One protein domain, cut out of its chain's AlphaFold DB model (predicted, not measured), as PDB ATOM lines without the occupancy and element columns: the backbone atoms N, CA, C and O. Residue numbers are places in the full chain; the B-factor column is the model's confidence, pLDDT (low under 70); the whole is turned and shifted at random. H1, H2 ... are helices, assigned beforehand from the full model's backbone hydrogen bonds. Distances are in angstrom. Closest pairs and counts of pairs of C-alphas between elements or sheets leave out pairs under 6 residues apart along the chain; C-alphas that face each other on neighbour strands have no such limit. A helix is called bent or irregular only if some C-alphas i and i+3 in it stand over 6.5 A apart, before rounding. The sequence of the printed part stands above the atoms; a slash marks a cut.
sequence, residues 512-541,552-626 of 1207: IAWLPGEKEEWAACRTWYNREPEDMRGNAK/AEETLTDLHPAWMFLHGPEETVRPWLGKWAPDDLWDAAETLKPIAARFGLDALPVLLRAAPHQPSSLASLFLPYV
ATOM      1  N   ILE A 512     160.002 206.418 262.458       94.44
ATOM      2  CA  ILE A 512     158.582 206.084 262.348       94.44
ATOM      3  C   ILE A 512     157.779 207.368 262.130       94.44
ATOM      4  O   ILE A 512     157.993 208.362 262.822       94.44
ATOM      5  N   ALA A 513     156.869 207.364 261.164       92.75
ATOM      6  CA  ALA A 513     156.079 208.533 260.800       92.75
ATOM      7  C   ALA A 513     154.627 208.123 260.580       92.75
ATOM      8  O   ALA A 513     154.301 207.773 259.455       92.75
ATOM      9  N   TRP A 514     153.789 208.152 261.625       91.81
ATOM     10  CA  TRP A 514     152.357 207.792 261.614       91.81
ATOM     11  C   TRP A 514     151.485 208.837 260.899       91.81
ATOM     12  O   TRP A 514     151.761 210.032 260.986       91.81
ATOM     13  N   LEU A 515     150.423 208.398 260.219       89.00
ATOM     14  CA  LEU A 515     149.360 209.293 259.748       89.00
ATOM     15  C   LEU A 515     148.406 209.643 260.908       89.00
ATOM     16  O   LEU A 515     148.347 208.899 261.892       89.00
ATOM     17  N   PRO A 516     147.644 210.751 260.821       85.38
ATOM     18  CA  PRO A 516     146.663 211.102 261.848       85.38
ATOM     19  C   PRO A 516     145.669 209.955 262.109       85.38
ATOM     20  O   PRO A 516     145.016 209.494 261.177       85.38
ATOM     21  N   GLY A 517     145.565 209.491 263.361       79.81
ATOM     22  CA  GLY A 517     144.646 208.424 263.793       79.81
ATOM     23  C   GLY A 517     145.098 206.984 263.505       79.81
ATOM     24  O   GLY A 517     144.523 206.040 264.042       79.81
ATOM     25  N   GLU A 518     146.142 206.786 262.694       87.06
ATOM     26  CA  GLU A 518     146.586 205.453 262.255       87.06
ATOM     27  C   GLU A 518     147.196 204.637 263.405       87.06
ATOM     28  O   GLU A 518     147.010 203.423 263.487       87.06
ATOM     29  N   LYS A 519     147.914 205.296 264.325       91.50
ATOM     30  CA  LYS A 519     148.507 204.620 265.488       91.50
ATOM     31  C   LYS A 519     147.417 204.099 266.424       91.50
ATOM     32  O   LYS A 519     147.525 202.987 266.937       91.50
ATOM     33  N   GLU A 520     146.382 204.902 266.648       87.81
ATOM     34  CA  GLU A 520     145.224 204.559 267.468       87.81
ATOM     35  C   GLU A 520     144.417 203.421 266.828       87.81
ATOM     36  O   GLU A 520     144.051 202.473 267.523       87.81
ATOM     37  N   GLU A 521     144.225 203.458 265.506       81.06
ATOM     38  CA  GLU A 521     143.596 202.378 264.735       81.06
ATOM     39  C   GLU A 521     144.366 201.058 264.893       81.06
ATOM     40  O   GLU A 521     143.788 200.031 265.250       81.06
ATOM     41  N   TRP A 522     145.692 201.083 264.717       91.06
ATOM     42  CA  TRP A 522     146.534 199.895 264.878       91.06
ATOM     43  C   TRP A 522     146.531 199.375 266.317       91.06
ATOM     44  O   TRP A 522     146.537 198.163 266.534       91.06
ATOM     45  N   ALA A 523     146.491 200.266 267.310       88.06
ATOM     46  CA  ALA A 523     146.369 199.896 268.716       88.06
ATOM     47  C   ALA A 523     145.002 199.272 269.052       88.06
ATOM     48  O   ALA A 523     144.899 198.509 270.018       88.06
ATOM     49  N   ALA A 524     143.956 199.569 268.276       81.81
ATOM     50  CA  ALA A 524     142.604 199.051 268.465       81.81
ATOM     51  C   ALA A 524     142.379 197.657 267.852       81.81
ATOM     52  O   ALA A 524     141.416 196.989 268.228       81.81
ATOM     53  N   CYS A 525     143.270 197.168 266.981       78.94
ATOM     54  CA  CYS A 525     143.156 195.842 266.365       78.94
ATOM     55  C   CYS A 525     143.085 194.718 267.419       78.94
ATOM     56  O   CYS A 525     143.866 194.679 268.377       78.94
ATOM     57  N   ARG A 526     142.140 193.781 267.256       74.88
ATOM     58  CA  ARG A 526     141.934 192.640 268.167       74.88
ATOM     59  C   ARG A 526     141.765 191.338 267.390       74.88
ATOM     60  O   ARG A 526     140.884 191.243 266.545       74.88
ATOM     61  N   THR A 527     142.542 190.331 267.760       76.81
ATOM     62  CA  THR A 527     142.565 188.972 267.202       76.81
ATOM     63  C   THR A 527     142.460 187.951 268.335       76.81
ATOM     64  O   THR A 527     142.527 188.317 269.513       76.81
ATOM     65  N   TRP A 528     142.316 186.665 268.001       69.25
ATOM     66  CA  TRP A 528     142.398 185.581 268.989       69.25
ATOM     67  C   TRP A 528     143.717 185.625 269.785       69.25
ATOM     68  O   TRP A 528     143.707 185.456 270.999       69.25
ATOM     69  N   TYR A 529     144.833 185.954 269.126       76.56
ATOM     70  CA  TYR A 529     146.173 185.943 269.725       76.56
ATOM     71  C   TYR A 529     146.506 187.134 270.626       76.56
ATOM     72  O   TYR A 529     147.448 187.049 271.403       76.56
ATOM     73  N   ASN A 530     145.802 188.263 270.506       79.88
ATOM     74  CA  ASN A 530     146.130 189.482 271.260       79.88
ATOM     75  C   ASN A 530     145.022 189.922 272.233       79.88
ATOM     76  O   ASN A 530     145.169 190.935 272.924       79.88
ATOM     77  N   ARG A 531     143.913 189.177 272.311       72.19
ATOM     78  CA  ARG A 531     142.869 189.408 273.313       72.19
ATOM     79  C   ARG A 531     143.384 188.973 274.685       72.19
ATOM     80  O   ARG A 531     143.990 187.919 274.808       72.19
ATOM     81  N   GLU A 532     143.114 189.780 275.709       63.56
ATOM     82  CA  GLU A 532     143.276 189.371 277.109       63.56
ATOM     83  C   GLU A 532     142.226 188.285 277.410       63.56
ATOM     84  O   GLU A 532     141.027 188.584 277.316       63.56
ATOM     85  N   PRO A 533     142.612 187.032 277.710       57.22
ATOM     86  CA  PRO A 533     141.630 185.986 277.977       57.22
ATOM     87  C   PRO A 533     140.876 186.291 279.278       57.22
ATOM     88  O   PRO A 533     141.467 186.732 280.264       57.22
ATOM     89  N   GLU A 534     139.553 186.113 279.277       51.09
ATOM     90  CA  GLU A 534     138.678 186.568 280.373       51.09
ATOM     91  C   GLU A 534     138.999 185.872 281.707       51.09
ATOM     92  O   GLU A 534     138.975 186.512 282.758       51.09
ATOM     93  N   ASP A 535     139.444 184.618 281.639       51.81
ATOM     94  CA  ASP A 535     139.897 183.780 282.754       51.81
ATOM     95  C   ASP A 535     141.204 184.289 283.408       51.81
ATOM     96  O   ASP A 535     141.604 183.818 284.475       51.81
ATOM     97  N   MET A 536     141.901 185.235 282.762       56.97
ATOM     98  CA  MET A 536     143.265 185.667 283.095       56.97
ATOM     99  C   MET A 536     143.336 187.085 283.684       56.97
ATOM    100  O   MET A 536     144.404 187.517 284.133       56.97
ATOM    101  N   ARG A 537     142.209 187.810 283.738       50.31
ATOM    102  CA  ARG A 537     142.139 189.188 284.246       50.31
ATOM    103  C   ARG A 537     142.446 189.224 285.755       50.31
ATOM    104  O   ARG A 537     141.615 188.854 286.578       50.31
ATOM    105  N   GLY A 538     143.639 189.698 286.128       52.94
ATOM    106  CA  GLY A 538     144.048 189.923 287.527       52.94
ATOM    107  C   GLY A 538     144.746 188.755 288.244       52.94
ATOM    108  O   GLY A 538     145.000 188.856 289.444       52.94
ATOM    109  N   ASN A 539     145.098 187.665 287.549       57.25
ATOM    110  CA  ASN A 539     145.797 186.521 288.149       57.25
ATOM    111  C   ASN A 539     147.329 186.631 287.989       57.25
ATOM    112  O   ASN A 539     147.907 186.138 287.022       57.25
ATOM    113  N   ALA A 540     148.002 187.267 288.954       58.34
ATOM    114  CA  ALA A 540     149.464 187.440 288.951       58.34
ATOM    115  C   ALA A 540     150.246 186.109 288.943       58.34
ATOM    116  O   ALA A 540     151.324 186.027 288.363       58.34
ATOM    117  N   LYS A 541     149.680 185.046 289.527       56.22
ATOM    118  CA  LYS A 541     150.319 183.725 289.602       56.22
ATOM    119  C   LYS A 541     150.376 183.033 288.235       56.22
ATOM    120  O   LYS A 541     151.359 182.380 287.910       56.22
ATOM    121  N   ALA A 552     165.043 181.035 278.475       54.50
ATOM    122  CA  ALA A 552     165.913 182.049 277.868       54.50
ATOM    123  C   ALA A 552     166.580 181.601 276.545       54.50
ATOM    124  O   ALA A 552     167.106 182.460 275.829       54.50
ATOM    125  N   GLU A 553     166.552 180.302 276.231       52.81
ATOM    126  CA  GLU A 553     167.171 179.674 275.058       52.81
ATOM    127  C   GLU A 553     166.184 179.414 273.899       52.81
ATOM    128  O   GLU A 553     166.626 179.157 272.779       52.81
ATOM    129  N   GLU A 554     164.867 179.527 274.114       61.66
ATOM    130  CA  GLU A 554     163.852 179.236 273.090       61.66
ATOM    131  C   GLU A 554     163.566 180.433 272.170       61.66
ATOM    132  O   GLU A 554     163.426 181.583 272.597       61.66
ATOM    133  N   THR A 555     163.465 180.152 270.867       63.97
ATOM    134  CA  THR A 555     162.948 181.105 269.877       63.97
ATOM    135  C   THR A 555     161.432 180.970 269.836       63.97
ATOM    136  O   THR A 555     160.921 179.867 269.672       63.97
ATOM    137  N   LEU A 556     160.714 182.082 269.975       75.62
ATOM    138  CA  LEU A 556     159.254 182.100 269.874       75.62
ATOM    139  C   LEU A 556     158.867 182.065 268.387       75.62
ATOM    140  O   LEU A 556     159.190 183.013 267.666       75.62
ATOM    141  N   THR A 557     158.224 180.988 267.928       74.94
ATOM    142  CA  THR A 557     157.944 180.744 266.498       74.94
ATOM    143  C   THR A 557     156.473 180.889 266.099       74.94
ATOM    144  O   THR A 557     156.180 180.932 264.914       74.94
ATOM    145  N   ASP A 558     155.534 181.044 267.032       79.50
ATOM    146  CA  ASP A 558     154.119 181.285 266.708       79.50
ATOM    147  C   ASP A 558     153.634 182.673 267.176       79.50
ATOM    148  O   ASP A 558     154.413 183.492 267.681       79.50
ATOM    149  N   LEU A 559     152.345 182.966 266.967       83.81
ATOM    150  CA  LEU A 559     151.723 184.237 267.351       83.81
ATOM    151  C   LEU A 559     151.157 184.270 268.779       83.81
ATOM    152  O   LEU A 559     150.786 185.349 269.240       83.81
ATOM    153  N   HIS A 560     151.106 183.149 269.508       79.06
ATOM    154  CA  HIS A 560     150.518 183.096 270.855       79.06
ATOM    155  C   HIS A 560     151.171 184.063 271.863       79.06
ATOM    156  O   HIS A 560     150.443 184.659 272.662       79.06
ATOM    157  N   PRO A 561     152.493 184.330 271.817       82.56
ATOM    158  CA  PRO A 561     153.132 185.334 272.666       82.56
ATOM    159  C   PRO A 561     152.644 186.776 272.457       82.56
ATOM    160  O   PRO A 561     152.970 187.641 273.270       82.56
ATOM    161  N   ALA A 562     151.865 187.076 271.409       86.38
ATOM    162  CA  ALA A 562     151.364 188.425 271.142       86.38
ATOM    163  C   ALA A 562     150.563 189.007 272.319       86.38
ATOM    164  O   ALA A 562     150.723 190.186 272.642       86.38
ATOM    165  N   TRP A 563     149.749 188.194 273.002       82.06
ATOM    166  CA  TRP A 563     149.003 188.638 274.182       82.06
ATOM    167  C   TRP A 563     149.954 189.075 275.312       82.06
ATOM    168  O   TRP A 563     149.745 190.124 275.922       82.06
ATOM    169  N   MET A 564     151.039 188.323 275.545       82.56
ATOM    170  CA  MET A 564     152.043 188.621 276.570       82.56
ATOM    171  C   MET A 564     152.700 189.974 276.290       82.56
ATOM    172  O   MET A 564     152.778 190.817 277.180       82.56
ATOM    173  N   PHE A 565     153.122 190.218 275.045       87.06
ATOM    174  CA  PHE A 565     153.701 191.505 274.653       87.06
ATOM    175  C   PHE A 565     152.698 192.659 274.771       87.06
ATOM    176  O   PHE A 565     153.083 193.766 275.145       87.06
ATOM    177  N   LEU A 566     151.417 192.424 274.475       86.62
ATOM    178  CA  LEU A 566     150.402 193.477 274.481       86.62
ATOM    179  C   LEU A 566     149.861 193.818 275.873       86.62
ATOM    180  O   LEU A 566     149.500 194.974 276.083       86.62
ATOM    181  N   HIS A 567     149.855 192.880 276.822       82.31
ATOM    182  CA  HIS A 567     149.264 193.078 278.158       82.31
ATOM    183  C   HIS A 567     150.281 193.032 279.303       82.31
ATOM    184  O   HIS A 567     149.994 193.506 280.400       82.31
ATOM    185  N   GLY A 568     151.486 192.512 279.059       77.38
ATOM    186  CA  GLY A 568     152.519 192.368 280.081       77.38
ATOM    187  C   GLY A 568     153.196 193.692 280.456       77.38
ATOM    188  O   GLY A 568     153.167 194.652 279.668       77.38
ATOM    189  N   PRO A 569     153.842 193.764 281.639       81.06
ATOM    190  CA  PRO A 569     154.672 194.901 282.023       81.06
ATOM    191  C   PRO A 569     155.795 195.104 281.009       81.06
ATOM    192  O   PRO A 569     156.529 194.172 280.674       81.06
ATOM    193  N   GLU A 570     155.930 196.330 280.511       81.31
ATOM    194  CA  GLU A 570     156.816 196.624 279.383       81.31
ATOM    195  C   GLU A 570     158.283 196.285 279.677       81.31
ATOM    196  O   GLU A 570     158.955 195.691 278.837       81.31
ATOM    197  N   GLU A 571     158.749 196.577 280.894       79.62
ATOM    198  CA  GLU A 571     160.109 196.279 281.362       79.62
ATOM    199  C   GLU A 571     160.433 194.776 281.324       79.62
ATOM    200  O   GLU A 571     161.577 194.388 281.092       79.62
ATOM    201  N   THR A 572     159.419 193.926 281.507       77.31
ATOM    202  CA  THR A 572     159.564 192.467 281.537       77.31
ATOM    203  C   THR A 572     159.560 191.867 280.136       77.31
ATOM    204  O   THR A 572     160.357 190.975 279.851       77.31
ATOM    205  N   VAL A 573     158.681 192.341 279.249       83.25
ATOM    206  CA  VAL A 573     158.466 191.721 277.929       83.25
ATOM    207  C   VAL A 573     159.366 192.302 276.837       83.25
ATOM    208  O   VAL A 573     159.733 191.588 275.905       83.25
ATOM    209  N   ARG A 574     159.789 193.569 276.949       85.88
ATOM    210  CA  ARG A 574     160.605 194.258 275.933       85.88
ATOM    211  C   ARG A 574     161.904 193.505 275.563       85.88
ATOM    212  O   ARG A 574     162.175 193.402 274.367       85.88
ATOM    213  N   PRO A 575     162.669 192.889 276.493       83.62
ATOM    214  CA  PRO A 575     163.860 192.102 276.141       83.62
ATOM    215  C   PRO A 575     163.577 190.867 275.266       83.62
ATOM    216  O   PRO A 575     164.453 190.414 274.527       83.62
ATOM    217  N   TRP A 576     162.362 190.319 275.335       79.62
ATOM    218  CA  TRP A 576     161.961 189.120 274.595       79.62
ATOM    219  C   TRP A 576     161.499 189.424 273.172       79.62
ATOM    220  O   TRP A 576     161.549 188.545 272.313       79.62
ATOM    221  N   LEU A 577     161.128 190.676 272.888       85.69
ATOM    222  CA  LEU A 577     160.672 191.103 271.565       85.69
ATOM    223  C   LEU A 577     161.751 190.837 270.499       85.69
ATOM    224  O   LEU A 577     161.471 190.329 269.416       85.69
ATOM    225  N   GLY A 578     163.023 191.053 270.851       80.12
ATOM    226  CA  GLY A 578     164.170 190.764 269.987       80.12
ATOM    227  C   GLY A 578     164.333 189.285 269.607       80.12
ATOM    228  O   GLY A 578     164.911 189.013 268.552       80.12
ATOM    229  N   LYS A 579     163.785 188.352 270.400       81.00
ATOM    230  CA  LYS A 579     163.848 186.893 270.187       81.00
ATOM    231  C   LYS A 579     162.640 186.324 269.438       81.00
ATOM    232  O   LYS A 579     162.663 185.159 269.052       81.00
ATOM    233  N   TRP A 580     161.592 187.119 269.230       88.19
ATOM    234  CA  TRP A 580     160.371 186.652 268.579       88.19
ATOM    235  C   TRP A 580     160.524 186.611 267.055       88.19
ATOM    236  O   TRP A 580     160.812 187.632 266.417       88.19
ATOM    237  N   ALA A 581     160.367 185.424 266.471       84.50
ATOM    238  CA  ALA A 581     160.527 185.168 265.044       84.50
ATOM    239  C   ALA A 581     159.398 184.242 264.552       84.50
ATOM    240  O   ALA A 581     159.650 183.059 264.324       84.50
ATOM    241  N   PRO A 582     158.163 184.762 264.422       82.94
ATOM    242  CA  PRO A 582     157.017 183.933 264.078       82.94
ATOM    243  C   PRO A 582     157.109 183.399 262.639       82.94
ATOM    244  O   PRO A 582     157.392 184.167 261.714       82.94
ATOM    245  N   ASP A 583     156.857 182.102 262.454       78.19
ATOM    246  CA  ASP A 583     156.778 181.413 261.161       78.19
ATOM    247  C   ASP A 583     155.368 180.870 260.850       78.19
ATOM    248  O   ASP A 583     154.993 180.806 259.673       78.19
ATOM    249  N   ASP A 584     154.552 180.599 261.874       76.38
ATOM    250  CA  ASP A 584     153.094 180.515 261.758       76.38
ATOM    251  C   ASP A 584     152.486 181.925 261.779       76.38
ATOM    252  O   ASP A 584     152.597 182.665 262.756       76.38
ATOM    253  N   LEU A 585     151.885 182.323 260.657       82.12
ATOM    254  CA  LEU A 585     151.484 183.705 260.375       82.12
ATOM    255  C   LEU A 585     149.979 183.848 260.115       82.12
ATOM    256  O   LEU A 585     149.551 184.803 259.457       82.12
ATOM    257  N   TRP A 586     149.164 182.908 260.598       74.31
ATOM    258  CA  TRP A 586     147.710 183.027 260.510       74.31
ATOM    259  C   TRP A 586     147.231 184.288 261.255       74.31
ATOM    260  O   TRP A 586     147.494 184.452 262.437       74.31
ATOM    261  N   ASP A 587     146.572 185.214 260.551       76.62
ATOM    262  CA  ASP A 587     146.098 186.513 261.083       76.62
ATOM    263  C   ASP A 587     147.199 187.497 261.567       76.62
ATOM    264  O   ASP A 587     146.931 188.506 262.224       76.62
ATOM    265  N   ALA A 588     148.465 187.272 261.177       85.88
ATOM    266  CA  ALA A 588     149.622 188.035 261.666       85.88
ATOM    267  C   ALA A 588     149.539 189.560 261.452       85.88
ATOM    268  O   ALA A 588     150.077 190.317 262.260       85.88
ATOM    269  N   ALA A 589     148.883 190.028 260.383       87.62
ATOM    270  CA  ALA A 589     148.753 191.460 260.107       87.62
ATOM    271  C   ALA A 589     148.008 192.183 261.242       87.62
ATOM    272  O   ALA A 589     148.524 193.147 261.803       87.62
ATOM    273  N   GLU A 590     146.828 191.690 261.620       85.88
ATOM    274  CA  GLU A 590     146.013 192.287 262.683       85.88
ATOM    275  C   GLU A 590     146.588 191.999 264.078       85.88
ATOM    276  O   GLU A 590     146.456 192.818 264.991       85.88
ATOM    277  N   THR A 591     147.292 190.875 264.255       90.69
ATOM    278  CA  THR A 591     147.967 190.547 265.518       90.69
ATOM    279  C   THR A 591     149.174 191.452 265.802       90.69
ATOM    280  O   THR A 591     149.358 191.860 266.949       90.69
ATOM    281  N   LEU A 592     149.983 191.792 264.789       93.50
ATOM    282  CA  LEU A 592     151.227 192.562 264.958       93.50
ATOM    283  C   LEU A 592     151.025 194.087 264.945       93.50
ATOM    284  O   LEU A 592     151.870 194.804 265.484       93.50
ATOM    285  N   LYS A 593     149.917 194.604 264.397       94.56
ATOM    286  CA  LYS A 593     149.587 196.045 264.414       94.56
ATOM    287  C   LYS A 593     149.605 196.659 265.831       94.56
ATOM    288  O   LYS A 593     150.317 197.650 266.018       94.56
ATOM    289  N   PRO A 594     148.949 196.078 266.861       93.31
ATOM    290  CA  PRO A 594     149.020 196.607 268.226       93.31
ATOM    291  C   PRO A 594     150.424 196.550 268.829       93.31
ATOM    292  O   PRO A 594     150.796 197.425 269.608       93.31
ATOM    293  N   ILE A 595     151.224 195.545 268.456       94.50
ATOM    294  CA  ILE A 595     152.618 195.423 268.898       94.50
ATOM    295  C   ILE A 595     153.452 196.564 268.308       94.50
ATOM    296  O   ILE A 595     154.176 197.234 269.043       94.50
ATOM    297  N   ALA A 596     153.300 196.850 267.014       94.62
ATOM    298  CA  ALA A 596     153.935 197.993 266.362       94.62
ATOM    299  C   ALA A 596     153.496 199.333 266.983       94.62
ATOM    300  O   ALA A 596     154.334 200.200 267.242       94.62
ATOM    301  N   ALA A 597     152.207 199.492 267.296       94.19
ATOM    302  CA  ALA A 597     151.681 200.697 267.937       94.19
ATOM    303  C   ALA A 597     152.213 200.897 269.371       94.19
ATOM    304  O   ALA A 597     152.490 202.036 269.763       94.19
ATOM    305  N   ARG A 598     152.381 199.808 270.141       93.38
ATOM    306  CA  ARG A 598     152.887 199.834 271.525       93.38
ATOM    307  C   ARG A 598     154.404 200.027 271.597       93.38
ATOM    308  O   ARG A 598     154.861 200.891 272.337       93.38
ATOM    309  N   PHE A 599     155.176 199.248 270.839       93.75
ATOM    310  CA  PHE A 599     156.642 199.201 270.947       93.75
ATOM    311  C   PHE A 599     157.379 200.069 269.915       93.75
ATOM    312  O   PHE A 599     158.595 200.232 270.003       93.75
ATOM    313  N   GLY A 600     156.676 200.660 268.943       93.12
ATOM    314  CA  GLY A 600     157.265 201.578 267.969       93.12
ATOM    315  C   GLY A 600     158.415 200.941 267.181       93.12
ATOM    316  O   GLY A 600     158.235 199.909 266.532       93.12
ATOM    317  N   LEU A 601     159.600 201.558 267.228       93.06
ATOM    318  CA  LEU A 601     160.800 201.074 266.532       93.06
ATOM    319  C   LEU A 601     161.306 199.722 267.049       93.06
ATOM    320  O   LEU A 601     161.840 198.948 266.257       93.06
ATOM    321  N   ASP A 602     161.067 199.379 268.317       92.06
ATOM    322  CA  ASP A 602     161.522 198.103 268.886       92.06
ATOM    323  C   ASP A 602     160.784 196.896 268.285       92.06
ATOM    324  O   ASP A 602     161.287 195.773 268.331       92.06
ATOM    325  N   ALA A 603     159.613 197.110 267.673       93.62
ATOM    326  CA  ALA A 603     158.891 196.071 266.941       93.62
ATOM    327  C   ALA A 603     159.493 195.787 265.552       93.62
ATOM    328  O   ALA A 603     159.289 194.698 265.010       93.62
ATOM    329  N   LEU A 604     160.256 196.727 264.973       93.38
ATOM    330  CA  LEU A 604     160.764 196.630 263.602       93.38
ATOM    331  C   LEU A 604     161.561 195.338 263.329       93.38
ATOM    332  O   LEU A 604     161.318 194.727 262.288       93.38
ATOM    333  N   PRO A 605     162.444 194.841 264.223       92.81
ATOM    334  CA  PRO A 605     163.133 193.566 264.015       92.81
ATOM    335  C   PRO A 605     162.192 192.363 263.863       92.81
ATOM    336  O   PRO A 605     162.452 191.489 263.037       92.81
ATOM    337  N   VAL A 606     161.089 192.314 264.620       92.62
ATOM    338  CA  VAL A 606     160.081 191.242 264.506       92.62
ATOM    339  C   VAL A 606     159.367 191.340 263.161       92.62
ATOM    340  O   VAL A 606     159.236 190.337 262.459       92.62
ATOM    341  N   LEU A 607     158.988 192.554 262.752       94.12
ATOM    342  CA  LEU A 607     158.345 192.802 261.459       94.12
ATOM    343  C   LEU A 607     159.266 192.441 260.282       94.12
ATOM    344  O   LEU A 607     158.825 191.802 259.330       94.12
ATOM    345  N   LEU A 608     160.555 192.796 260.364       93.38
ATOM    346  CA  LEU A 608     161.580 192.454 259.368       93.38
ATOM    347  C   LEU A 608     161.836 190.947 259.269       93.38
ATOM    348  O   LEU A 608     162.222 190.485 258.198       93.38
ATOM    349  N   ARG A 609     161.602 190.178 260.339       90.38
ATOM    350  CA  ARG A 609     161.634 188.710 260.291       90.38
ATOM    351  C   ARG A 609     160.357 188.133 259.689       90.38
ATOM    352  O   ARG A 609     160.463 187.308 258.795       90.38
ATOM    353  N   ALA A 610     159.180 188.595 260.113       90.62
ATOM    354  CA  ALA A 610     157.890 188.023 259.717       90.62
ATOM    355  C   ALA A 610     157.470 188.377 258.277       90.62
ATOM    356  O   ALA A 610     157.139 187.503 257.473       90.62
ATOM    357  N   ALA A 611     157.498 189.664 257.916       92.31
ATOM    358  CA  ALA A 611     156.911 190.150 256.668       92.31
ATOM    359  C   ALA A 611     157.517 189.540 255.384       92.31
ATOM    360  O   ALA A 611     156.757 189.281 254.447       92.31
ATOM    361  N   PRO A 612     158.832 189.240 255.297       91.56
ATOM    362  CA  PRO A 612     159.403 188.575 254.125       91.56
ATOM    363  C   PRO A 612     158.876 187.161 253.843       91.56
ATOM    364  O   PRO A 612     158.959 186.726 252.691       91.56
ATOM    365  N   HIS A 613     158.324 186.452 254.838       86.88
ATOM    366  CA  HIS A 613     157.708 185.134 254.629       86.88
ATOM    367  C   HIS A 613     156.373 185.234 253.882       86.88
ATOM    368  O   HIS A 613     156.057 184.359 253.075       86.88
ATOM    369  N   GLN A 614     155.613 186.315 254.099       87.06
ATOM    370  CA  GLN A 614     154.339 186.577 253.421       87.06
ATOM    371  C   GLN A 614     154.190 188.056 252.996       87.06
ATOM    372  O   GLN A 614     153.335 188.780 253.514       87.06
ATOM    373  N   PRO A 615     154.971 188.540 252.005       88.44
ATOM    374  CA  PRO A 615     154.978 189.961 251.647       88.44
ATOM    375  C   PRO A 615     153.611 190.493 251.196       88.44
ATOM    376  O   PRO A 615     153.290 191.651 251.431       88.44
ATOM    377  N   SER A 616     152.786 189.657 250.556       80.56
ATOM    378  CA  SER A 616     151.463 190.055 250.061       80.56
ATOM    379  C   SER A 616     150.478 190.452 251.159       80.56
ATOM    380  O   SER A 616     149.631 191.298 250.904       80.56
ATOM    381  N   SER A 617     150.564 189.842 252.343       81.81
ATOM    382  CA  SER A 617     149.676 190.119 253.479       81.81
ATOM    383  C   SER A 617     150.305 191.071 254.495       81.81
ATOM    384  O   SER A 617     149.580 191.801 255.162       81.81
ATOM    385  N   LEU A 618     151.639 191.091 254.606       91.56
ATOM    386  CA  LEU A 618     152.340 191.764 255.706       91.56
ATOM    387  C   LEU A 618     153.116 193.024 255.305       91.56
ATOM    388  O   LEU A 618     153.573 193.749 256.186       91.56
ATOM    389  N   ALA A 619     153.258 193.342 254.011       92.44
ATOM    390  CA  ALA A 619     153.986 194.545 253.586       92.44
ATOM    391  C   ALA A 619     153.397 195.851 254.152       92.44
ATOM    392  O   ALA A 619     154.131 196.823 254.329       92.44
ATOM    393  N   SER A 620     152.094 195.884 254.449       92.69
ATOM    394  CA  SER A 620     151.421 197.048 255.042       92.69
ATOM    395  C   SER A 620     151.953 197.402 256.433       92.69
ATOM    396  O   SER A 620     151.915 198.571 256.805       92.69
ATOM    397  N   LEU A 621     152.535 196.441 257.162       95.12
ATOM    398  CA  LEU A 621     153.134 196.671 258.481       95.12
ATOM    399  C   LEU A 621     154.338 197.626 258.427       95.12
ATOM    400  O   LEU A 621     154.682 198.233 259.435       95.12
ATOM    401  N   PHE A 622     154.956 197.806 257.256       96.62
ATOM    402  CA  PHE A 622     156.071 198.734 257.061       96.62
ATOM    403  C   PHE A 622     155.652 200.151 256.661       96.62
ATOM    404  O   PHE A 622     156.515 201.023 256.588       96.62
ATOM    405  N   LEU A 623     154.362 200.415 256.413       95.00
ATOM    406  CA  LEU A 623     153.876 201.743 256.013       95.00
ATOM    407  C   LEU A 623     154.380 202.894 256.903       95.00
ATOM    408  O   LEU A 623     154.848 203.879 256.331       95.00
ATOM    409  N   PRO A 624     154.363 202.799 258.246       96.19
ATOM    410  CA  PRO A 624     154.844 203.883 259.098       96.19
ATOM    411  C   PRO A 624     156.369 203.903 259.280       96.19
ATOM    412  O   PRO A 624     156.889 204.907 259.759       96.19
ATOM    413  N   TYR A 625     157.098 202.844 258.912       95.69
ATOM    414  CA  TYR A 625     158.532 202.704 259.191       95.69
ATOM    415  C   TYR A 625     159.408 203.247 258.060       95.69
ATOM    416  O   TYR A 625     159.182 202.961 256.882       95.69
ATOM    417  N   VAL A 626     160.461 203.970 258.439       93.19
ATOM    418  CA  VAL A 626     161.461 204.541 257.534       93.19
ATOM    419  C   VAL A 626     162.836 204.044 257.949       93.19
ATOM    420  O   VAL A 626     163.447 204.559 258.874       93.19
TER     421      VAL A 626
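AT A GLANCE: This is residues 512 to 541 and 552 to 626 of the 1207 residues of the protein "WGR domain-containing protein" of Streptomyces sp. 136MFCol5.1 (UniProt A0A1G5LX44). One long helix, H4, folds back on itself into two arms side by side, H4a and H4b, and H5 packs along both, the three centres making a triangle. On the far side from H5, the hairpin of H2 and H3 packs on H4a through H2, while H1 crosses H4a; residues 534 to 541 stick out. The printed part has 105 residues with five named helices, H1 to H5 in chain order, and no named strand: all helix. It is compact, with a radius of gyration of the C-alphas of 13.4 A and spans of 39 by 32 by 25 A.

HOW THE PARTS SIT: H4, residues 588 to 613, was assigned as one helix by its hydrogen bonds but is bent, C-alphas 598 and 601 being 9.4 A apart; its arms are H4a, residues 588 to 598, and H4b, residues 601 to 613. H4b touches H4a with residues 602 to 607 alone, opposite ways at a shallow tilt of 13 degrees; the closest C-alphas, of Ala 596 and Ala 603, are 5.3 A apart. H5, residues 615 to 622, forms a hairpin with H4b, closest at the C-alphas of Ala 611 and Leu 618, 4.9 A. H2, residues 562 to 567, touches H4a, closest at the C-alphas of Leu 566 and Ile 595, 6.3 A. H3, residues 570 to 577, only just touches H4b, with 3 pairs of C-alphas within 8 A, the closest those of Leu 577 and Ala 603, 7.0 A. H1, residues 518 to 524, touches H4a at 71 degrees, only just about perpendicular, closest at the C-alphas of Ala 523 and Pro 594, 4.3 A. Every O i to N i+4 pair is within hydrogen-bond range in H1 and H2, against 2 of 4 in H3, 5 of 7 in H4a, 5 of 9 in H4b and 1 of 4 in H5, where 2 of 5 O i to N i+3 pairs are.

IN THESE COORDINATES: H1 begins at C-alpha 518 (146.586, 205.453, 262.255), and H5 ends at C-alpha 622 (156.071, 198.734, 257.061). H4a is 15.7 A long and H4b 20.1 A.

THE WHOLE: Residues 542 to 551 are not printed, and C-alphas 541 and 552 are 19.6 A apart across the cut. No link printed whole is long. Residue 528, residues 532 to 541 and residues 552 to 555 have pLDDT under 70.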